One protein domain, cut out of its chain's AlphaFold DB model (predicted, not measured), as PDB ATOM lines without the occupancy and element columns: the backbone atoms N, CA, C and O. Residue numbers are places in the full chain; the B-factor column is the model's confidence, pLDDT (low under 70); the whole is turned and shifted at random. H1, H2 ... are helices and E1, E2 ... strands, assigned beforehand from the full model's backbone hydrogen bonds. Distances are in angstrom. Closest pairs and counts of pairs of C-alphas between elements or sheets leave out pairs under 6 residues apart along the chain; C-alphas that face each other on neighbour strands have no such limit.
ATOM      1  N   VAL A 428     131.568 170.082 122.156       94.75
ATOM      2  CA  VAL A 428     131.792 169.646 120.777       94.75
ATOM      3  C   VAL A 428     132.804 170.603 120.146       94.75
ATOM      4  O   VAL A 428     132.511 171.795 120.033       94.75
ATOM      5  N   PRO A 429     134.007 170.144 119.765       95.12
ATOM      6  CA  PRO A 429     134.973 170.995 119.083       95.12
ATOM      7  C   PRO A 429     134.555 171.220 117.622       95.12
ATOM      8  O   PRO A 429     133.952 170.345 117.001       95.12
ATOM      9  N   GLY A 430     134.927 172.358 117.042       92.81
ATOM     10  CA  GLY A 430     134.730 172.656 115.622       92.81
ATOM     11  C   GLY A 430     135.749 173.662 115.092       92.81
ATOM     12  O   GLY A 430     136.340 174.418 115.862       92.81
ATOM     13  N   VAL A 431     135.954 173.667 113.773       91.38
ATOM     14  CA  VAL A 431     136.862 174.594 113.079       91.38
ATOM     15  C   VAL A 431     136.146 175.245 111.895       91.38
ATOM     16  O   VAL A 431     135.574 174.557 111.047       91.38
ATOM     17  N   GLY A 432     136.219 176.573 111.806       85.31
ATOM     18  CA  GLY A 432     135.585 177.378 110.764       85.31
ATOM     19  C   GLY A 432     134.144 177.777 111.101       85.31
ATOM     20  O   GLY A 432     133.812 178.041 112.254       85.31
ATOM     21  N   SER A 433     133.284 177.870 110.081       70.88
ATOM     22  CA  SER A 433     131.871 178.226 110.268       70.88
ATOM     23  C   SER A 433     131.149 177.221 111.173       70.88
ATOM     24  O   SER A 433     131.566 176.070 111.290       70.88
ATOM     25  N   ALA A 434     130.045 177.647 111.797       55.41
ATOM     26  CA  ALA A 434     129.370 176.962 112.908       55.41
ATOM     27  C   ALA A 434     128.901 175.503 112.673       55.41
ATOM     28  O   ALA A 434     128.405 174.884 113.612       55.41
ATOM     29  N   GLY A 435     129.090 174.947 111.472       56.16
ATOM     30  CA  GLY A 435     128.816 173.552 111.116       56.16
ATOM     31  C   GLY A 435     129.960 172.830 110.395       56.16
ATOM     32  O   GLY A 435     129.697 171.809 109.789       56.16
ATOM     33  N   GLY A 436     131.197 173.355 110.392       60.59
ATOM     34  CA  GLY A 436     132.384 172.683 109.834       60.59
ATOM     35  C   GLY A 436     132.171 172.081 108.439       60.59
ATOM     36  O   GLY A 436     131.847 170.909 108.302       60.59
ATOM     37  N   SER A 437     132.355 172.858 107.368       66.44
ATOM     38  CA  SER A 437     132.125 172.320 106.019       66.44
ATOM     39  C   SER A 437     133.086 171.165 105.695       66.44
ATOM     40  O   SER A 437     134.307 171.334 105.744       66.44
ATOM     41  N   THR A 438     132.507 170.021 105.309       75.81
ATOM     42  CA  THR A 438     133.218 168.807 104.875       75.81
ATOM     43  C   THR A 438     133.870 168.944 103.499       75.81
ATOM     44  O   THR A 438     134.716 168.128 103.131       75.81
ATOM     45  N   ALA A 439     133.510 169.989 102.747       81.56
ATOM     46  CA  ALA A 439     134.100 170.294 101.453       81.56
ATOM     47  C   ALA A 439     135.517 170.845 101.623       81.56
ATOM     48  O   ALA A 439     135.746 171.742 102.433       81.56
ATOM     49  N   ILE A 440     136.463 170.372 100.821       87.50
ATOM     50  CA  ILE A 440     137.818 170.927 100.808       87.50
ATOM     51  C   ILE A 440     137.770 172.281 100.097       87.50
ATOM     52  O   ILE A 440     137.292 172.393  98.971       87.50
ATOM     53  N   GLY A 441     138.195 173.334 100.796       87.00
ATOM     54  CA  GLY A 441     138.288 174.674 100.233       87.00
ATOM     55  C   GLY A 441     139.509 174.827  99.331       87.00
ATOM     56  O   GLY A 441     140.389 173.972  99.292       87.00
ATOM     57  N   VAL A 442     139.600 175.964  98.650       82.94
ATOM     58  CA  VAL A 442     140.776 176.335  97.858       82.94
ATOM     59  C   VAL A 442     141.339 177.630  98.418       82.94
ATOM     60  O   VAL A 442     140.592 178.580  98.654       82.94
ATOM     61  N   LEU A 443     142.647 177.660  98.648       82.00
ATOM     62  CA  LEU A 443     143.362 178.834  99.129       82.00
ATOM     63  C   LEU A 443     144.573 179.067  98.235       82.00
ATOM     64  O   LEU A 443     145.225 178.126  97.795       82.00
ATOM     65  N   GLU A 444     144.842 180.317  97.893       77.81
ATOM     66  CA  GLU A 444     146.016 180.643  97.090       77.81
ATOM     67  C   GLU A 444     147.281 180.583  97.954       77.81
ATOM     68  O   GLU A 444     147.252 180.971  99.123       77.81
ATOM     69  N   GLN A 445     148.384 180.102  97.385       78.62
ATOM     70  CA  GLN A 445     149.684 180.116  98.047       78.62
ATOM     71  C   GLN A 445     150.064 181.548  98.460       78.62
ATOM     72  O   GLN A 445     149.944 182.482  97.670       78.62
ATOM     73  N   GLY A 446     150.495 181.721  99.710       69.00
ATOM     74  CA  GLY A 446     150.852 183.022 100.280       69.00
ATOM     75  C   GLY A 446     149.675 183.817 100.862       69.00
ATOM     76  O   GLY A 446     149.909 184.768 101.605       69.00
ATOM     77  N   ASN A 447     148.421 183.421 100.606       72.38
ATOM     78  CA  ASN A 447     147.261 184.039 101.250       72.38
ATOM     79  C   ASN A 447     146.991 183.429 102.627       72.38
ATOM     80  O   ASN A 447     147.028 182.214 102.816       72.38
ATOM     81  N   ALA A 448     146.631 184.286 103.575       71.25
ATOM     82  CA  ALA A 448     146.226 183.900 104.916       71.25
ATOM     83  C   ALA A 448     144.692 183.877 105.017       71.25
ATOM     84  O   ALA A 448     144.012 184.778 104.525       71.25
ATOM     85  N   THR A 449     144.128 182.857 105.669       77.31
ATOM     86  CA  THR A 449     142.696 182.815 106.010       77.31
ATOM     87  C   THR A 449     142.530 182.547 107.500       77.31
ATOM     88  O   THR A 449     143.181 181.651 108.044       77.31
ATOM     89  N   THR A 450     141.696 183.346 108.168       81.44
ATOM     90  CA  THR A 450     141.373 183.163 109.587       81.44
ATOM     91  C   THR A 450     140.423 181.987 109.745       81.44
ATOM     92  O   THR A 450     139.412 181.878 109.049       81.44
ATOM     93  N   LEU A 451     140.762 181.084 110.662       86.12
ATOM     94  CA  LEU A 451     140.008 179.860 110.905       86.12
ATOM     95  C   LEU A 451     139.795 179.665 112.390       86.12
ATOM     96  O   LEU A 451     140.618 179.053 113.079       86.12
ATOM     97  N   ASP A 452     138.652 180.170 112.830       91.19
ATOM     98  CA  ASP A 452     138.221 180.097 114.212       91.19
ATOM     99  C   ASP A 452     138.058 178.638 114.628       91.19
ATOM    100  O   ASP A 452     137.268 177.879 114.065       91.19
ATOM    101  N   SER A 453     138.823 178.241 115.633       93.44
ATOM    102  CA  SER A 453     138.664 176.966 116.320       93.44
ATOM    103  C   SER A 453     137.843 177.220 117.569       93.44
ATOM    104  O   SER A 453     138.209 178.059 118.389       93.44
ATOM    105  N   THR A 454     136.718 176.530 117.706       93.56
ATOM    106  CA  THR A 454     135.693 176.828 118.709       93.56
ATOM    107  C   THR A 454     135.309 175.568 119.470       93.56
ATOM    108  O   THR A 454     135.134 174.505 118.875       93.56
ATOM    109  N   ILE A 455     135.142 175.687 120.785       94.75
ATOM    110  CA  ILE A 455     134.511 174.659 121.613       94.75
ATOM    111  C   ILE A 455     133.067 175.080 121.857       94.75
ATOM    112  O   ILE A 455     132.810 176.106 122.484       94.75
ATOM    113  N   TYR A 456     132.124 174.296 121.344       92.31
ATOM    114  CA  TYR A 456     130.695 174.528 121.507       92.31
ATOM    115  C   TYR A 456     130.185 173.741 122.706       92.31
ATOM    116  O   TYR A 456     130.291 172.518 122.724       92.31
ATOM    117  N   ASN A 457     129.592 174.423 123.685       90.12
ATOM    118  CA  ASN A 457     128.806 173.744 124.708       90.12
ATOM    119  C   ASN A 457     127.352 173.643 124.231       90.12
ATOM    120  O   ASN A 457     126.671 174.658 124.093       90.12
ATOM    121  N   THR A 458     126.924 172.422 123.932       86.88
ATOM    122  CA  THR A 458     125.588 172.079 123.409       86.88
ATOM    123  C   THR A 458     124.661 171.526 124.494       86.88
ATOM    124  O   THR A 458     123.468 171.360 124.258       86.88
ATOM    125  N   GLY A 459     125.204 171.274 125.691       80.56
ATOM    126  CA  GLY A 459     124.461 170.876 126.883       80.56
ATOM    127  C   GLY A 459     124.283 172.029 127.872       80.56
ATOM    128  O   GLY A 459     124.417 173.203 127.522       80.56
ATOM    129  N   GLY A 460     123.984 171.695 129.128       75.19
ATOM    130  CA  GLY A 460     123.899 172.675 130.206       75.19
ATOM    131  C   GLY A 460     125.264 173.100 130.750       75.19
ATOM    132  O   GLY A 460     126.319 172.911 130.140       75.19
ATOM    133  N   ARG A 461     125.247 173.733 131.923       74.19
ATOM    134  CA  ARG A 461     126.458 174.247 132.568       74.19
ATOM    135  C   ARG A 461     127.254 173.130 133.242       74.19
ATOM    136  O   ARG A 461     126.669 172.212 133.823       74.19
ATOM    137  N   ARG A 462     128.582 173.248 133.224       75.38
ATOM    138  CA  ARG A 462     129.480 172.362 133.964       75.38
ATOM    139  C   ARG A 462     129.455 172.654 135.468       75.38
ATOM    140  O   ARG A 462     129.037 173.719 135.915       75.38
ATOM    141  N   GLU A 463     129.909 171.687 136.256       71.56
ATOM    142  CA  GLU A 463     130.102 171.850 137.697       71.56
ATOM    143  C   GLU A 463     131.236 172.834 138.013       71.56
ATOM    144  O   GLU A 463     132.238 172.917 137.295       71.56
ATOM    145  N   ALA A 464     131.093 173.569 139.119       62.62
ATOM    146  CA  ALA A 464     132.084 174.544 139.556       62.62
ATOM    147  C   ALA A 464     133.453 173.879 139.807       62.62
ATOM    148  O   ALA A 464     133.560 172.937 140.586       62.62
ATOM    149  N   GLY A 465     134.499 174.392 139.151       65.19
ATOM    150  CA  GLY A 465     135.878 173.899 139.276       65.19
ATOM    151  C   GLY A 465     136.289 172.819 138.263       65.19
ATOM    152  O   GLY A 465     137.462 172.459 138.218       65.19
ATOM    153  N   GLY A 466     135.376 172.325 137.419       75.81
ATOM    154  CA  GLY A 466     135.721 171.392 136.343       75.81
ATOM    155  C   GLY A 466     136.344 172.097 135.133       75.81
ATOM    156  O   GLY A 466     135.690 172.931 134.515       75.81
ATOM    157  N   SER A 467     137.574 171.731 134.752       87.50
ATOM    158  CA  SER A 467     138.230 172.203 133.522       87.50
ATOM    159  C   SER A 467     138.391 171.096 132.478       87.50
ATOM    160  O   SER A 467     138.499 169.904 132.796       87.50
ATOM    161  N   SER A 468     138.373 171.500 131.210       92.12
ATOM    162  CA  SER A 468     138.796 170.690 130.073       92.12
ATOM    163  C   SER A 468     139.964 171.374 129.395       92.12
ATOM    164  O   SER A 468     140.038 172.601 129.345       92.12
ATOM    165  N   ASP A 469     140.839 170.555 128.845       93.44
ATOM    166  CA  ASP A 469     141.934 170.972 127.995       93.44
ATOM    167  C   ASP A 469     141.454 170.853 126.553       93.44
ATOM    168  O   ASP A 469     140.973 169.794 126.124       93.44
ATOM    169  N   ALA A 470     141.551 171.958 125.828       95.44
ATOM    170  CA  ALA A 470     141.290 172.026 124.410       95.44
ATOM    171  C   ALA A 470     142.564 172.413 123.668       95.44
ATOM    172  O   ALA A 470     143.268 173.338 124.063       95.44
ATOM    173  N   ASP A 471     142.835 171.711 122.577       94.75
ATOM    174  CA  ASP A 471     144.076 171.843 121.820       94.75
ATOM    175  C   ASP A 471     143.752 171.961 120.331       94.75
ATOM    176  O   ASP A 471     142.883 171.241 119.827       94.75
ATOM    177  N   VAL A 472     144.460 172.841 119.628       95.69
ATOM    178  CA  VAL A 472     144.314 173.068 118.186       95.69
ATOM    179  C   VAL A 472     145.572 172.605 117.472       95.69
ATOM    180  O   VAL A 472     146.688 172.906 117.896       95.69
ATOM    181  N   PHE A 473     145.387 171.867 116.381       94.69
ATOM    182  CA  PHE A 473     146.464 171.349 115.550       94.69
ATOM    183  C   PHE A 473     146.224 171.713 114.094       94.69
ATOM    184  O   PHE A 473     145.102 171.617 113.592       94.69
ATOM    185  N   THR A 474     147.299 172.076 113.406       93.56
ATOM    186  CA  THR A 474     147.321 172.218 111.951       93.56
ATOM    187  C   THR A 474     148.141 171.075 111.375       93.56
ATOM    188  O   THR A 474     149.185 170.734 111.926       93.56
ATOM    189  N   PHE A 475     147.659 170.462 110.298       93.56
ATOM    190  CA  PHE A 475     148.363 169.390 109.614       93.56
ATOM    191  C   PHE A 475     148.219 169.467 108.098       93.56
ATOM    192  O   PHE A 475     147.280 170.083 107.606       93.56
ATOM    193  N   ALA A 476     149.122 168.827 107.360       93.62
ATOM    194  CA  ALA A 476     149.116 168.867 105.905       93.62
ATOM    195  C   ALA A 476     149.343 167.504 105.241       93.62
ATOM    196  O   ALA A 476     150.065 166.641 105.751       93.62
ATOM    197  N   PHE A 477     148.746 167.365 104.059       92.94
ATOM    198  CA  PHE A 477     149.043 166.345 103.064       92.94
ATOM    199  C   PHE A 477     149.945 166.974 102.008       92.94
ATOM    200  O   PHE A 477     149.551 167.956 101.376       92.94
ATOM    201  N   THR A 478     151.135 166.410 101.814       89.94
ATOM    202  CA  THR A 478     152.106 166.897 100.825       89.94
ATOM    203  C   THR A 478     152.568 165.772  99.901       89.94
ATOM    204  O   THR A 478     152.367 164.585 100.185       89.94
ATOM    205  N   GLY A 479     153.168 166.135  98.766       84.56
ATOM    206  CA  GLY A 479     153.683 165.165  97.793       84.56
ATOM    207  C   GLY A 479     152.579 164.259  97.235       84.56
ATOM    208  O   GLY A 479     151.476 164.721  96.955       84.56
ATOM    209  N   SER A 480     152.843 162.955  97.113       82.69
ATOM    210  CA  SER A 480     151.876 161.996  96.549       82.69
ATOM    211  C   SER A 480     150.586 161.866  97.368       82.69
ATOM    212  O   SER A 480     149.538 161.522  96.826       82.69
ATOM    213  N   ALA A 481     150.616 162.177  98.670       83.44
ATOM    214  CA  ALA A 481     149.408 162.197  99.490       83.44
ATOM    215  C   ALA A 481     148.475 163.364  99.122       83.44
ATOM    216  O   ALA A 481     147.257 163.233  99.241       83.44
ATOM    217  N   ALA A 482     149.020 164.481  98.637       85.25
ATOM    218  CA  ALA A 482     148.229 165.620  98.190       85.25
ATOM    219  C   ALA A 482     147.497 165.355  96.863       85.25
ATOM    220  O   ALA A 482     146.502 166.013  96.573       85.25
ATOM    221  N   GLU A 483     147.925 164.370  96.068       83.19
ATOM    222  CA  GLU A 483     147.330 164.057  94.759       83.19
ATOM    223  C   GLU A 483     145.941 163.404  94.841       83.19
ATOM    224  O   GLU A 483     145.251 163.284  93.825       83.19
ATOM    225  N   MET A 484     145.502 163.003  96.039       87.00
ATOM    226  CA  MET A 484     144.148 162.494  96.258       87.00
ATOM    227  C   MET A 484     143.111 163.528  95.811       87.00
ATOM    228  O   MET A 484     143.199 164.704  96.171       87.00
ATOM    229  N   SER A 485     142.098 163.082  95.064       85.88
ATOM    230  CA  SER A 485     140.966 163.946  94.722       85.88
ATOM    231  C   SER A 485     140.211 164.380  95.978       85.88
ATOM    232  O   SER A 485     140.176 163.662  96.982       85.88
ATOM    233  N   ASP A 486     139.549 165.534  95.911       85.94
ATOM    234  CA  ASP A 486     138.808 166.070  97.056       85.94
ATOM    235  C   ASP A 486     137.697 165.111  97.525       85.94
ATOM    236  O   ASP A 486     137.455 164.977  98.723       85.94
ATOM    237  N   GLY A 487     137.080 164.360  96.603       86.88
ATOM    238  CA  GLY A 487     136.105 163.317  96.938       86.88
ATOM    239  C   GLY A 487     136.717 162.113  97.664       86.88
ATOM    240  O   GLY A 487     136.117 161.596  98.609       86.88
ATOM    241  N   GLN A 488     137.924 161.681  97.275       89.94
ATOM    242  CA  GLN A 488     138.646 160.604  97.966       89.94
ATOM    243  C   GLN A 488     139.057 161.030  99.377       89.94
ATOM    244  O   GLN A 488     138.789 160.304 100.334       89.94
ATOM    245  N   LEU A 489     139.663 162.214  99.519       90.00
ATOM    246  CA  LEU A 489     140.073 162.731 100.823       90.00
ATOM    247  C   LEU A 489     138.855 162.976 101.725       90.00
ATOM    248  O   LEU A 489     138.852 162.535 102.870       90.00
ATOM    249  N   GLY A 490     137.786 163.583 101.199       90.50
ATOM    250  CA  GLY A 490     136.531 163.765 101.930       90.50
ATOM    251  C   GLY A 490     135.925 162.442 102.408       90.50
ATOM    252  O   GLY A 490     135.485 162.348 103.549       90.50
ATOM    253  N   SER A 491     135.969 161.385 101.590       91.38
ATOM    254  CA  SER A 491     135.480 160.054 101.987       91.38
ATOM    255  C   SER A 491     136.295 159.444 103.134       91.38
ATOM    256  O   SER A 491     135.708 158.889 104.060       91.38
ATOM    257  N   ILE A 492     137.627 159.585 103.108       92.19
ATOM    258  CA  ILE A 492     138.519 159.131 104.192       92.19
ATOM    259  C   ILE A 492     138.239 159.898 105.490       92.19
ATOM    260  O   ILE A 492     138.156 159.308 106.567       92.19
ATOM    261  N   LEU A 493     138.087 161.220 105.400       92.38
ATOM    262  CA  LEU A 493     137.793 162.053 106.561       92.38
ATOM    263  C   LEU A 493     136.417 161.706 107.146       92.38
ATOM    264  O   LEU A 493     136.310 161.488 108.349       92.38
ATOM    265  N   ASN A 494     135.391 161.543 106.311       91.38
ATOM    266  CA  ASN A 494     134.052 161.146 106.752       91.38
ATOM    267  C   ASN A 494     134.028 159.779 107.459       91.38
ATOM    268  O   ASN A 494     133.255 159.601 108.399       91.38
ATOM    269  N   SER A 495     134.862 158.814 107.051       92.62
ATOM    270  CA  SER A 495     134.924 157.515 107.739       92.62
ATOM    271  C   SER A 495     135.591 157.581 109.114       92.62
ATOM    272  O   SER A 495     135.254 156.777 109.981       92.62
ATOM    273  N   ILE A 496     136.503 158.533 109.333       93.56
ATOM    274  CA  ILE A 496     137.181 158.740 110.622       93.56
ATOM    275  C   ILE A 496     136.320 159.601 111.557       93.56
ATOM    276  O   ILE A 496     136.123 159.262 112.721       93.56
ATOM    277  N   PHE A 497     135.781 160.705 111.041       93.62
ATOM    278  CA  PHE A 497     134.971 161.689 111.766       93.62
ATOM    279  C   PHE A 497     133.476 161.409 111.582       93.62
ATOM    280  O   PHE A 497     132.722 162.213 111.033       93.62
ATOM    281  N   ASN A 498     133.066 160.221 112.017       91.88
ATOM    282  CA  ASN A 498     131.763 159.628 111.721       91.88
ATOM    283  C   ASN A 498     130.647 159.970 112.727       91.88
ATOM    284  O   ASN A 498     129.536 159.453 112.595       91.88
ATOM    285  N   LYS A 499     130.920 160.802 113.738       93.75
ATOM    286  CA  LYS A 499     129.928 161.255 114.724       93.75
ATOM    287  C   LYS A 499     129.511 162.688 114.447       93.75
ATOM    288  O   LYS A 499     130.272 163.457 113.862       93.75
ATOM    289  N   ASN A 500     128.313 163.050 114.894       91.50
ATOM    290  CA  ASN A 500     127.801 164.403 114.768       91.50
ATOM    291  C   ASN A 500     126.946 164.847 115.962       91.50
ATOM    292  O   ASN A 500     126.303 164.040 116.628       91.50
ATOM    293  N   ASP A 501     126.939 166.157 116.191       89.25
ATOM    294  CA  ASP A 501     126.022 166.859 117.089       89.25
ATOM    295  C   ASP A 501     125.448 168.070 116.333       89.25
ATOM    296  O   ASP A 501     126.138 169.066 116.073       89.25
ATOM    297  N   GLY A 502     124.209 167.923 115.853       86.88
ATOM    298  CA  GLY A 502     123.658 168.799 114.817       86.88
ATOM    299  C   GLY A 502     124.514 168.756 113.547       86.88
ATOM    300  O   GLY A 502     124.809 167.677 113.031       86.88
ATOM    301  N   ASP A 503     124.955 169.927 113.085       84.25
ATOM    302  CA  ASP A 503     125.815 170.076 111.901       84.25
ATOM    303  C   ASP A 503     127.311 169.850 112.197       84.25
ATOM    304  O   ASP A 503     128.144 169.945 111.303       84.25
ATOM    305  N   ARG A 504     127.704 169.590 113.452       88.50
ATOM    306  CA  ARG A 504     129.122 169.491 113.837       88.50
ATOM    307  C   ARG A 504     129.596 168.053 113.796       88.50
ATOM    308  O   ARG A 504     129.176 167.252 114.626       88.50
ATOM    309  N   HIS A 505     130.524 167.756 112.895       90.94
ATOM    310  CA  HIS A 505     131.142 166.438 112.772       90.94
ATOM    311  C   HIS A 505     132.398 166.299 113.645       90.94
ATOM    312  O   HIS A 505     133.190 167.238 113.770       90.94
ATOM    313  N   TYR A 506     132.597 165.126 114.245       94.06
ATOM    314  CA  TYR A 506     133.742 164.828 115.107       94.06
ATOM    315  C   TYR A 506     134.008 163.315 115.219       94.06
ATOM    316  O   TYR A 506     133.252 162.482 114.722       94.06
ATOM    317  N   ALA A 507     135.099 162.962 115.896       95.38
ATOM    318  CA  ALA A 507     135.433 161.609 116.325       95.38
ATOM    319  C   ALA A 507     135.634 161.582 117.847       95.38
ATOM    320  O   ALA A 507     136.276 162.477 118.402       95.38
ATOM    321  N   ASP A 508     135.113 160.555 118.520       95.25
ATOM    322  CA  ASP A 508     135.492 160.252 119.904       95.25
ATOM    323  C   ASP A 508     136.673 159.280 119.883       95.25
ATOM    324  O   ASP A 508     136.665 158.300 119.138       95.25
ATOM    325  N   THR A 509     137.670 159.523 120.723       93.62
ATOM    326  CA  THR A 509     138.869 158.691 120.809       93.62
ATOM    327  C   THR A 509     139.425 158.662 122.230       93.62
ATOM    328  O   THR A 509     139.040 159.458 123.087       93.62
ATOM    329  N   THR A 510     140.345 157.737 122.472       93.38
ATOM    330  CA  THR A 510     141.091 157.595 123.720       93.38
ATOM    331  C   THR A 510     142.574 157.685 123.392       93.38
ATOM    332  O   THR A 510     143.108 156.848 122.663       93.38
ATOM    333  N   TYR A 511     143.246 158.718 123.895       90.75
ATOM    334  CA  TYR A 511     144.684 158.889 123.704       90.75
ATOM    335  C   TYR A 511     145.453 157.956 124.638       90.75
ATOM    336  O   TYR A 511     145.213 157.927 125.842       90.75
ATOM    337  N   GLY A 512     146.411 157.209 124.088       83.56
ATOM    338  CA  GLY A 512     147.415 156.523 124.898       83.56
ATOM    339  C   GLY A 512     148.327 157.517 125.628       83.56
ATOM    340  O   GLY A 512     148.351 158.711 125.320       83.56
ATOM    341  N   ALA A 513     149.115 157.031 126.588       79.12
ATOM    342  CA  ALA A 513     150.087 157.868 127.287       79.12
ATOM    343  C   ALA A 513     151.064 158.527 126.291       79.12
ATOM    344  O   ALA A 513     151.659 157.846 125.458       79.12
ATOM    345  N   GLY A 514     151.207 159.855 126.360       76.56
ATOM    346  CA  GLY A 514     152.075 160.629 125.460       76.56
ATOM    347  C   GLY A 514     151.554 160.797 124.025       76.56
ATOM    348  O   GLY A 514     152.235 161.409 123.205       76.56
ATOM    349  N   VAL A 515     150.356 160.294 123.705       86.56
ATOM    350  CA  VAL A 515     149.742 160.434 122.376       86.56
ATOM    351  C   VAL A 515     149.043 161.789 122.269       86.56
ATOM    352  O   VAL A 515     148.241 162.161 123.125       86.56
ATOM    353  N   ASN A 516     149.320 162.517 121.188       89.88
ATOM    354  CA  ASN A 516     148.606 163.737 120.810       89.88
ATOM    355  C   ASN A 516     147.766 163.518 119.540       89.88
ATOM    356  O   ASN A 516     147.822 162.462 118.907       89.88
ATOM    357  N   THR A 517     147.017 164.543 119.132       92.94
ATOM    358  CA  THR A 517     146.149 164.497 117.946       92.94
ATOM    359  C   THR A 517     146.906 164.128 116.673       92.94
ATOM    360  O   THR A 517     146.404 163.335 115.884       92.94
ATOM    361  N   CYS A 518     148.133 164.624 116.491       92.19
ATOM    362  CA  CYS A 518     148.970 164.274 115.341       92.19
ATOM    363  C   CYS A 518     149.306 162.779 115.290       92.19
ATOM    364  O   CYS A 518     149.195 162.141 114.244       92.19
ATOM    365  N   SER A 519     149.684 162.209 116.434       91.94
ATOM    366  CA  SER A 519     150.000 160.784 116.563       91.94
ATOM    367  C   SER A 519     148.752 159.924 116.348       91.94
ATOM    368  O   SER A 519     148.805 158.913 115.650       91.94
ATOM    369  N   TRP A 520     147.605 160.358 116.880       93.88
ATOM    370  CA  TRP A 520     146.324 159.683 116.678       93.88
ATOM    371  C   TRP A 520     145.872 159.708 115.210       93.88
ATOM    372  O   TRP A 520     145.482 158.664 114.686       93.88
ATOM    373  N   LEU A 521     145.978 160.852 114.526       93.50
ATOM    374  CA  LEU A 521     145.666 160.968 113.099       93.50
ATOM    375  C   LEU A 521     146.545 160.031 112.257       93.50
ATOM    376  O   LEU A 521     146.025 159.295 111.424       93.50
ATOM    377  N   ASN A 522     147.853 159.985 112.526       90.94
ATOM    378  CA  ASN A 522     148.786 159.089 111.830       90.94
ATOM    379  C   ASN A 522     148.583 157.598 112.145       90.94
ATOM    380  O   ASN A 522     148.983 156.743 111.354       90.94
ATOM    381  N   SER A 523     147.953 157.273 113.278       90.94
ATOM    382  CA  SER A 523     147.584 155.894 113.617       90.94
ATOM    383  C   SER A 523     146.343 155.395 112.871       90.94
ATOM    384  O   SER A 523     146.097 154.190 112.844       90.94
ATOM    385  N   GLN A 524     145.563 156.289 112.246       92.81
ATOM    386  CA  GLN A 524     144.394 155.875 111.474       92.81
ATOM    387  C   GLN A 524     144.851 155.109 110.225       92.81
ATOM    388  O   GLN A 524     145.611 155.667 109.429       92.81
ATOM    389  N   PRO A 525     144.366 153.874 109.979       91.12
ATOM    390  CA  PRO A 525     144.829 153.050 108.859       91.12
ATOM    391  C   PRO A 525     144.738 153.747 107.495       91.12
ATOM    392  O   PRO A 525     145.575 153.534 106.624       91.12
ATOM    393  N   GLN A 526     143.736 154.611 107.319       89.56
ATOM    394  CA  GLN A 526     143.495 155.334 106.070       89.56
ATOM    395  C   GLN A 526     144.395 156.570 105.887       89.56
ATOM    396  O   GLN A 526     144.557 157.029 104.756       89.56
ATOM    397  N   LEU A 527     144.971 157.109 106.970       90.25
ATOM    398  CA  LEU A 527     145.836 158.300 106.969       90.25
ATOM    399  C   LEU A 527     147.309 157.983 107.254       90.25
ATOM    400  O   LEU A 527     148.160 158.859 107.105       90.25
ATOM    401  N   SER A 528     147.620 156.747 107.646       88.31
ATOM    402  CA  SER A 528     148.972 156.343 108.016       88.31
ATOM    403  C   SER A 528     149.975 156.615 106.892       88.31
ATOM    404  O   SER A 528     149.765 156.227 105.741       88.31
ATOM    405  N   GLY A 529     151.045 157.344 107.222       85.31
ATOM    406  CA  GLY A 529     152.086 157.748 106.273       85.31
ATOM    407  C   GLY A 529     151.671 158.821 105.258       85.31
ATOM    408  O   GLY A 529     152.463 159.138 104.375       85.31
ATOM    409  N   LYS A 530     150.456 159.386 105.352       89.94
ATOM    410  CA  LYS A 530     149.956 160.431 104.434       89.94
ATOM    411  C   LYS A 530     150.073 161.854 104.988       89.94
ATOM    412  O   LYS A 530     150.005 162.800 104.208       89.94
ATOM    413  N   ILE A 531     150.220 162.017 106.304       91.69
ATOM    414  CA  ILE A 531     150.363 163.326 106.956       91.69
ATOM    415  C   ILE A 531     151.851 163.608 107.153       91.69
ATOM    416  O   ILE A 531     152.545 162.837 107.812       91.69
ATOM    417  N   SER A 532     152.341 164.711 106.591       83.25
ATOM    418  CA  SER A 532     153.778 165.029 106.551       83.25
ATOM    419  C   SER A 532     154.210 166.111 107.539       83.25
ATOM    420  O   SER A 532     155.371 166.163 107.923       83.25
ATOM    421  N   ASP A 533     153.288 166.985 107.937       85.62
ATOM    422  CA  ASP A 533     153.545 168.109 108.837       85.62
ATOM    423  C   ASP A 533     152.323 168.261 109.733       85.62
ATOM    424  O   ASP A 533     151.232 168.473 109.217       85.62
ATOM    425  N   CYS A 534     152.467 168.062 111.042       92.00
ATOM    426  CA  CYS A 534     151.384 168.226 112.008       92.00
ATOM    427  C   CYS A 534     151.925 168.878 113.274       92.00
ATOM    428  O   CYS A 534     152.803 168.327 113.940       92.00
ATOM    429  N   THR A 535     151.395 170.052 113.605       90.69
ATOM    430  CA  THR A 535     151.913 170.907 114.673       90.69
ATOM    431  C   THR A 535     150.784 171.467 115.542       90.69
ATOM    432  O   THR A 535     149.719 171.820 115.023       90.69
ATOM    433  N   PRO A 536     150.973 171.540 116.874       91.00
ATOM    434  CA  PRO A 536     150.055 172.260 117.748       91.00
ATOM    435  C   PRO A 536     150.151 173.766 117.473       91.00
ATOM    436  O   PRO A 536     151.253 174.303 117.368       91.00
ATOM    437  N   THR A 537     149.011 174.447 117.365       86.69
ATOM    438  CA  THR A 537     148.951 175.906 117.152       86.69
ATOM    439  C   THR A 537     148.498 176.661 118.385       86.69
ATOM    440  O   THR A 537     148.982 177.764 118.625       86.69
ATOM    441  N   ASN A 538     147.603 176.079 119.183       92.25
ATOM    442  CA  ASN A 538     147.180 176.682 120.436       92.25
ATOM    443  C   ASN A 538     146.676 175.641 121.438       92.25
ATOM    444  O   ASN A 538     146.239 174.556 121.048       92.25
ATOM    445  N   ASN A 539     146.685 175.995 122.720       92.56
ATOM    446  CA  ASN A 539     146.030 175.242 123.779       92.56
ATOM    447  C   ASN A 539     145.242 176.177 124.701       92.56
ATOM    448  O   ASN A 539     145.523 177.369 124.825       92.56
ATOM    449  N   LYS A 540     144.201 175.641 125.331       94.19
ATOM    450  CA  LYS A 540     143.383 176.384 126.280       94.19
ATOM    451  C   LYS A 540     142.750 175.451 127.291       94.19
ATOM    452  O   LYS A 540     142.077 174.493 126.926       94.19
ATOM    453  N   GLN A 541     142.908 175.793 128.561       93.38
ATOM    454  CA  GLN A 541     142.225 175.127 129.657       93.38
ATOM    455  C   GLN A 541     141.112 176.037 130.185       93.38
ATOM    456  O   GLN A 541     141.371 177.154 130.628       93.38
ATOM    457  N   SER A 542     139.864 175.579 130.104       90.00
ATOM    458  CA  SER A 542     138.679 176.353 130.505       90.00
ATOM    459  C   SER A 542     137.570 175.416 130.980       90.00
ATOM    460  O   SER A 542     137.593 174.210 130.726       90.00
ATOM    461  N   ALA A 543     136.581 175.966 131.682       85.81
ATOM    462  CA  ALA A 543     135.360 175.233 132.007       85.81
ATOM    463  C   ALA A 543     134.492 174.985 130.762       85.81
ATOM    464  O   ALA A 543     133.790 173.975 130.707       85.81
ATOM    465  N   PHE A 544     134.576 175.884 129.768       89.62
ATOM    466  CA  PHE A 544     133.724 175.914 128.572       89.62
ATOM    467  C   PHE A 544     132.223 175.900 128.905       89.62
ATOM    468  O   PHE A 544     131.425 175.235 128.250       89.62
ATOM    469  N   ASP A 545     131.818 176.677 129.920       83.88
ATOM    470  CA  ASP A 545     130.410 176.840 130.326       83.88
ATOM    471  C   ASP A 545     129.521 177.386 129.192       83.88
ATOM    472  O   ASP A 545     128.303 177.219 129.211       83.88
ATOM    473  N   ARG A 546     130.126 178.045 128.198       85.69
ATOM    474  CA  ARG A 546     129.493 178.568 126.983       85.69
ATOM    475  C   ARG A 546     130.370 178.247 125.776       85.69
ATOM    476  O   ARG A 546     131.525 177.861 125.928       85.69
ATOM    477  N   THR A 547     129.819 178.459 124.582       89.50
ATOM    478  CA  THR A 547     130.603 178.405 123.342       89.50
ATOM    479  C   THR A 547     131.743 179.421 123.393       89.50
ATOM    480  O   THR A 547     131.507 180.597 123.670       89.50
ATOM    481  N   GLU A 548     132.965 178.970 123.122       92.75
ATOM    482  CA  GLU A 548     134.179 179.771 123.264       92.75
ATOM    483  C   GLU A 548     135.145 179.516 122.101       92.75
ATOM    484  O   GLU A 548     135.456 178.369 121.774       92.75
ATOM    485  N   VAL A 549     135.638 180.595 121.490       93.12
ATOM    486  CA  VAL A 549     136.696 180.533 120.475       93.12
ATOM    487  C   VAL A 549     138.040 180.376 121.183       93.12
ATOM    488  O   VAL A 549     138.354 181.104 122.131       93.12
ATOM    489  N   ILE A 550     138.821 179.391 120.750       94.06
ATOM    490  CA  ILE A 550     140.105 179.038 121.352       94.06
ATOM    491  C   ILE A 550     141.296 179.400 120.465       94.06
ATOM    492  O   ILE A 550     142.365 179.607 121.011       94.06
ATOM    493  N   ASP A 551     141.148 179.521 119.145       93.50
ATOM    494  CA  ASP A 551     142.227 179.946 118.236       93.50
ATOM    495  C   ASP A 551     141.632 180.697 117.040       93.50
ATOM    496  O   ASP A 551     140.668 180.218 116.448       93.50
ATOM    497  N   THR A 552     142.196 181.854 116.693       91.12
ATOM    498  CA  THR A 552     141.823 182.686 115.529       91.12
ATOM    499  C   THR A 552     143.003 182.895 114.575       91.12
ATOM    500  O   THR A 552     142.936 183.726 113.667       91.12
ATOM    501  N   SER A 553     144.118 182.189 114.795       88.75
ATOM    502  CA  SER A 553     145.321 182.304 113.973       88.75
ATOM    503  C   SER A 553     145.005 182.004 112.511       88.75
ATOM    504  O   SER A 553     144.177 181.145 112.194       88.75
ATOM    505  N   ALA A 554     145.662 182.705 111.592       85.00
ATOM    506  CA  ALA A 554     145.523 182.381 110.184       85.00
ATOM    507  C   ALA A 554     146.292 181.097 109.836       85.00
ATOM    508  O   ALA A 554     147.294 180.769 110.476       85.00
ATOM    509  N   LEU A 555     145.834 180.370 108.816       85.44
ATOM    510  CA  LEU A 555     146.633 179.292 108.233       85.44
ATOM    511  C   LEU A 555     147.822 179.873 107.466       85.44
ATOM    512  O   LEU A 555     147.642 180.697 106.569       85.44
ATOM    513  N   ASP A 556     149.023 179.404 107.794       79.19
ATOM    514  CA  ASP A 556     150.248 179.755 107.082       79.19
ATOM    515  C   ASP A 556     150.387 178.905 105.814       79.19
ATOM    516  O   ASP A 556     150.842 177.763 105.858       79.19
ATOM    517  N   THR A 557     149.969 179.461 104.680       76.31
ATOM    518  CA  THR A 557     150.046 178.794 103.374       76.31
ATOM    519  C   THR A 557     151.394 178.943 102.685       76.31
ATOM    520  O   THR A 557     151.660 178.210 101.734       76.31
ATOM    521  N   ALA A 558     152.249 179.865 103.134       74.00
ATOM    522  CA  ALA A 558     153.503 180.181 102.455       74.00
ATOM    523  C   ALA A 558     154.524 179.035 102.550       74.00
ATOM    524  O   ALA A 558     155.399 178.908 101.695       74.00
ATOM    525  N   ARG A 559     154.397 178.178 103.571       78.12
ATOM    526  CA  ARG A 559     155.263 177.005 103.789       78.12
ATOM    527  C   ARG A 559     154.922 175.800 102.909       78.12
ATOM    528  O   ARG A 559     155.733 174.881 102.816       78.12
ATOM    529  N   TYR A 560     153.749 175.793 102.281       83.88
ATOM    530  CA  TYR A 560     153.252 174.662 101.500       83.88
ATOM    531  C   TYR A 560     153.359 174.941 100.002       83.88
ATOM    532  O   TYR A 560     153.331 176.094  99.563       83.88
ATOM    533  N   LYS A 561     153.506 173.882  99.203       85.81
ATOM    534  CA  LYS A 561     153.607 173.967  97.742       85.81
ATOM    535  C   LYS A 561     152.219 173.934  97.112       85.81
ATOM    536  O   LYS A 561     151.254 173.451  97.700       85.81
ATOM    537  N   ILE A 562     152.117 174.408  95.874       85.75
ATOM    538  CA  ILE A 562     150.884 174.285  95.090       85.75
ATOM    539  C   ILE A 562     150.504 172.808  94.955       85.75
ATOM    540  O   ILE A 562     151.324 171.983  94.560       85.75
ATOM    541  N   GLY A 563     149.240 172.503  95.237       86.00
ATOM    542  CA  GLY A 563     148.686 171.153  95.237       86.00
ATOM    543  C   GLY A 563     148.549 170.549  96.633       86.00
ATOM    544  O   GLY A 563     147.610 169.774  96.829       86.00
ATOM    545  N   ASP A 564     149.399 170.945  97.591       91.06
ATOM    546  CA  ASP A 564     149.338 170.483  98.984       91.06
ATOM    547  C   ASP A 564     147.975 170.813  99.616       91.06
ATOM    548  O   ASP A 564     147.289 171.757  99.211       91.06
ATOM    549  N   VAL A 565     147.566 170.042 100.623       92.25
ATOM    550  CA  VAL A 565     146.312 170.276 101.356       92.25
ATOM    551  C   VAL A 565     146.628 170.510 102.822       92.25
ATOM    552  O   VAL A 565     147.133 169.617 103.493       92.25
ATOM    553  N   ILE A 566     146.294 171.696 103.325       92.25
ATOM    554  CA  ILE A 566     146.453 172.079 104.729       92.25
ATOM    555  C   ILE A 566     145.108 171.987 105.450       92.25
ATOM    556  O   ILE A 566     144.078 172.406 104.928       92.25
ATOM    557  N   CYS A 567     145.106 171.449 106.660       92.56
ATOM    558  CA  CYS A 567     143.928 171.187 107.468       92.56
ATOM    559  C   CYS A 567     144.136 171.658 108.906       92.56
ATOM    560  O   CYS A 567     145.252 171.647 109.420       92.56
ATOM    561  N   ARG A 568     143.049 172.012 109.592       93.44
ATOM    562  CA  ARG A 568     143.066 172.325 111.027       93.44
ATOM    563  C   ARG A 568     141.978 171.577 111.778       93.44
ATOM    564  O   ARG A 568     140.860 171.462 111.281       93.44
ATOM    565  N   VAL A 569     142.313 171.119 112.984       94.38
ATOM    566  CA  VAL A 569     141.414 170.444 113.931       94.38
ATOM    567  C   VAL A 569     141.543 171.044 115.322       94.38
ATOM    568  O   VAL A 569     142.640 171.333 115.792       94.38
ATOM    569  N   ALA A 570     140.413 171.163 116.005       95.44
ATOM    570  CA  ALA A 570     140.322 171.380 117.441       95.44
ATOM    571  C   ALA A 570     139.981 170.075 118.165       95.44
ATOM    572  O   ALA A 570     139.257 169.223 117.635       95.44
ATOM    573  N   THR A 571     140.466 169.941 119.394       95.94
ATOM    574  CA  THR A 571     140.197 168.800 120.272       95.94
ATOM    575  C   THR A 571     139.814 169.259 121.666       95.94
ATOM    576  O   THR A 571     140.168 170.367 122.054       95.94
ATOM    577  N   VAL A 572     139.108 168.418 122.423       95.69
ATOM    578  CA  VAL A 572     138.741 168.691 123.823       95.69
ATOM    579  C   VAL A 572     138.648 167.389 124.626       95.69
ATOM    580  O   VAL A 572     138.122 166.393 124.121       95.69
ATOM    581  N   ASN A 573     139.186 167.355 125.851       94.50
ATOM    582  CA  ASN A 573     138.973 166.242 126.797       94.50
ATOM    583  C   ASN A 573     137.800 166.499 127.743       94.50
ATOM    584  O   ASN A 573     137.253 167.602 127.782       94.50
ATOM    585  N   LYS A 574     137.430 165.476 128.531       91.75
ATOM    586  CA  LYS A 574     136.395 165.584 129.576       91.75
ATOM    587  C   LYS A 574     135.143 166.290 129.042       91.75
ATOM    588  O   LYS A 574     134.648 167.241 129.639       91.75
ATOM    589  N   TYR A 575     134.732 165.904 127.839       91.81
ATOM    590  CA  TYR A 575     133.800 166.654 127.003       91.81
ATOM    591  C   TYR A 575     132.336 166.465 127.407       91.81
ATOM    592  O   TYR A 575     131.468 167.143 126.877       91.81
ATOM    593  N   ASN A 576     132.047 165.545 128.319       90.19
ATOM    594  CA  ASN A 576     130.731 165.349 128.914       90.19
ATOM    595  C   ASN A 576     130.874 164.704 130.300       90.19
ATOM    596  O   ASN A 576     131.984 164.375 130.732       90.19
ATOM    597  N   TRP A 577     129.746 164.493 130.979       82.31
ATOM    598  CA  TRP A 577     129.697 163.911 132.322       82.31
ATOM    599  C   TRP A 577     130.494 162.606 132.462       82.31
ATOM    600  O   TRP A 577     131.375 162.512 133.317       82.31
ATOM    601  N   ASP A 578     130.273 161.649 131.561       82.19
ATOM    602  CA  ASP A 578     130.865 160.304 131.622       82.19
ATOM    603  C   ASP A 578     132.380 160.272 131.359       82.19
ATOM    604  O   ASP A 578     133.042 159.250 131.568       82.19
ATOM    605  N   THR A 579     132.951 161.377 130.874       87.81
ATOM    606  CA  THR A 579     134.385 161.502 130.582       87.81
ATOM    607  C   THR A 579     135.130 162.401 131.561       87.81
ATOM    608  O   THR A 579     136.351 162.499 131.482       87.81
ATOM    609  N   THR A 580     134.444 163.023 132.525       83.12
ATOM    610  CA  THR A 580     135.072 163.910 133.523       83.12
ATOM    611  C   THR A 580     136.190 163.238 134.330       83.12
ATOM    612  O   THR A 580     137.197 163.889 134.622       83.12
ATOM    613  N   GLY A 581     136.043 161.944 134.638       82.06
ATOM    614  CA  GLY A 581     137.028 161.137 135.368       82.06
ATOM    615  C   GLY A 581     138.173 160.572 134.520       82.06
ATOM    616  O   GLY A 581     139.077 159.956 135.075       82.06
ATOM    617  N   ASP A 582     138.159 160.771 133.199       87.62
ATOM    618  CA  ASP A 582     139.133 160.179 132.279       87.62
ATOM    619  C   ASP A 582     139.663 161.223 131.283       87.62
ATOM    620  O   ASP A 582     139.055 161.517 130.252       87.62
ATOM    621  N   SER A 583     140.836 161.785 131.589       86.12
ATOM    622  CA  SER A 583     141.498 162.802 130.759       86.12
ATOM    623  C   SER A 583     142.032 162.272 129.425       86.12
ATOM    624  O   SER A 583     142.391 163.080 128.561       86.12
ATOM    625  N   SER A 584     142.085 160.948 129.245       90.88
ATOM    626  CA  SER A 584     142.535 160.316 128.003       90.88
ATOM    627  C   SER A 584     141.458 160.340 126.916       90.88
ATOM    628  O   SER A 584     141.779 160.343 125.726       90.88
ATOM    629  N   LYS A 585     140.178 160.415 127.302       93.88
ATOM    630  CA  LYS A 585     139.060 160.511 126.359       93.88
ATOM    631  C   LYS A 585     138.993 161.903 125.747       93.88
ATOM    632  O   LYS A 585     138.904 162.915 126.447       93.88
ATOM    633  N   ARG A 586     139.001 161.945 124.419       94.19
ATOM    634  CA  ARG A 586     139.058 163.160 123.606       94.19
ATOM    635  C   ARG A 586     137.974 163.141 122.541       94.19
ATOM    636  O   ARG A 586     137.656 162.093 121.985       94.19
ATOM    637  N   ARG A 587     137.459 164.324 122.225       95.94
ATOM    638  CA  ARG A 587     136.776 164.606 120.964       95.94
ATOM    639  C   ARG A 587     137.721 165.337 120.039       95.94
ATOM    640  O   ARG A 587     138.388 166.271 120.477       95.94
ATOM    641  N   VAL A 588     137.744 164.937 118.775       95.44
ATOM    642  CA  VAL A 588     138.507 165.589 117.706       95.44
ATOM    643  C   VAL A 588     137.521 166.046 116.643       95.44
ATOM    644  O   VAL A 588     136.764 165.235 116.115       95.44
ATOM    645  N   SER A 589     137.494 167.344 116.360       94.62
ATOM    646  CA  SER A 589     136.613 167.922 115.336       94.62
ATOM    647  C   SER A 589     136.958 167.427 113.935       94.62
ATOM    648  O   SER A 589     138.112 167.104 113.651       94.62
ATOM    649  N   TYR A 590     135.963 167.421 113.049       93.62
ATOM    650  CA  TYR A 590     136.195 167.259 111.620       93.62
ATOM    651  C   TYR A 590     137.121 168.381 111.112       93.62
ATOM    652  O   TYR A 590     136.879 169.555 111.416       93.62
ATOM    653  N   PRO A 591     138.179 168.057 110.349       92.69
ATOM    654  CA  PRO A 591     139.150 169.042 109.909       92.69
ATOM    655  C   PRO A 591     138.569 169.998 108.875       92.69
ATOM    656  O   PRO A 591     137.953 169.581 107.894       92.69
ATOM    657  N   ARG A 592     138.878 171.288 109.015       92.62
ATOM    658  CA  ARG A 592     138.669 172.243 107.927       92.62
ATOM    659  C   ARG A 592     139.920 172.290 107.055       92.62
ATOM    660  O   ARG A 592     140.972 172.709 107.534       92.62
ATOM    661  N   CYS A 593     139.793 171.866 105.799       91.38
ATOM    662  CA  CYS A 593     140.911 171.719 104.869       91.38
ATOM    663  C   CYS A 593     140.845 172.698 103.689       91.38
ATOM    664  O   CYS A 593     139.760 172.989 103.182       91.38
ATOM    665  N   TYR A 594     142.015 173.143 103.229       90.38
ATOM    666  CA  TYR A 594     142.214 173.969 102.043       90.38
ATOM    667  C   TYR A 594     143.319 173.389 101.166       90.38
ATOM    668  O   TYR A 594     144.418 173.108 101.641       90.38
ATOM    669  N   ARG A 595     143.041 173.254  99.873       90.12
ATOM    670  CA  ARG A 595     144.045 172.940  98.862       90.12
ATOM    671  C   ARG A 595     144.763 174.211  98.431       90.12
ATOM    672  O   ARG A 595     144.115 175.196  98.071       90.12
ATOM    673  N   ILE A 596     146.089 174.167  98.451       88.25
ATOM    674  CA  ILE A 596     146.943 175.261  98.011       88.25
ATOM    675  C   ILE A 596     146.904 175.338  96.487       88.25
ATOM    676  O   ILE A 596     147.158 174.364  95.779       88.25
ATOM    677  N   SER A 597     146.566 176.512  95.979       84.56
ATOM    678  CA  SER A 597     146.368 176.795  94.561       84.56
ATOM    679  C   SER A 597     147.209 177.984  94.119       84.56
ATOM    680  O   SER A 597     147.755 178.717  94.942       84.56
ATOM    681  N   LYS A 598     147.279 178.188  92.804       80.56
ATOM    682  CA  LYS A 598     147.850 179.386  92.193       80.56
ATOM    683  C   LYS A 598     146.839 180.070  91.293       80.56
ATOM    684  O   LYS A 598     145.917 179.430  90.784       80.56
TER     685      LYS A 598
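This is residues 428 to 598 of the 927 residues of an uncharacterized protein of Candidatus Saccharibacteria bacterium (UniProt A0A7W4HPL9). A long, strongly twisted sheet of eight strands makes the body; the small sheet of E1, E3 and E8 covers part of one face, and H1 and H2 lie over the other, where the large sheet curls round H2. E9 and E4 lie nearest the middle, while residues 552 to 564, a long link with no named element, lie 13 to 22 A from the mean of the C-alphas. The printed part has 171 residues with two named helices and eleven named strands, in the order E1, E2, E3, E4, H1, E5, E6, H2, E7, E8, E9, E10, E11; the class is mixed, helices and strands, with under half of the residues in named elements. The large sheet is branched and mixed, with E2 and E11 its one parallel pair; the small one, in the order E1, E3, E8, is antiparallel. The whole is compact, with a radius of gyration of the C-alphas of 15.6 A, and elongated, spanning 50 by 30 by 28 A.

Begin at E1, residues 428 to 431, antiparallel to E3, residues 453 to 457: N 428 and O 456, 2.8 A apart, are within hydrogen-bond range, as are the backbone N and O pairs quoted below for neighbour strands. E3 is also antiparallel to E8, residues 548 to 551 (N 453 and O 551, 2.8 A). The closest C-alphas of E1 and E9, residues 565 to 573, are those of Pro 429 and Ala 570, 5.6 A apart. On one side of E9 look for E4, residues 468 to 477, antiparallel (N 473 and O 569, 2.9 A); on the other side are E10, residues 585 to 589, in a hairpin with E9 (N 589 and O 570, 2.9 A), and E11, residues 592 to 597, antiparallel (N 566 and O 594, 2.9 A). E4 has antiparallel E7, residues 533 to 542, on its other side (N 470 and O 540, 2.8 A). Edge strand E2, residues 441 to 444, is parallel to E11 (N 441 and O 593, 2.9 A). E6, residues 504 to 510, is antiparallel to E10 (N 507 and O 588, 2.8 A) and forms a hairpin with E5, residues 499 to 501 (N 499 and O 506, 3.0 A). H1, residues 486 to 496, is on this sheet at a height of 8.9 A, over E11 and along the strands, at 22 degrees to E11 on the local plane; it is only just not over E10, on which 2 of its C-alphas fall. H2, residues 517 to 523, is on it too; its closest C-alpha to E7 is Cys 518, 5.7 A from that of Cys 534. H1 and H2 are apart, and in both every O i to N i+4 pair is within hydrogen-bond range.

Find C-alpha 428 at (131.792, 169.646, 120.777), where E1 begins. E4 runs 29.2 A from C-alpha 468 at (138.796, 170.690, 130.073), E7 27.5 A, E9 26.8 A and H1 15.5 A. E11 ends at C-alpha 597, (146.368, 176.795, 94.561).

The C-alphas of Ala 464 and Lys 598, the two farthest apart, are 50.2 A apart. The printed part has no cut; its long links are E8 to E9 and E9 to E10. The model's pLDDT is under 70 at residues 434 to 437, 446, and 464 to 465.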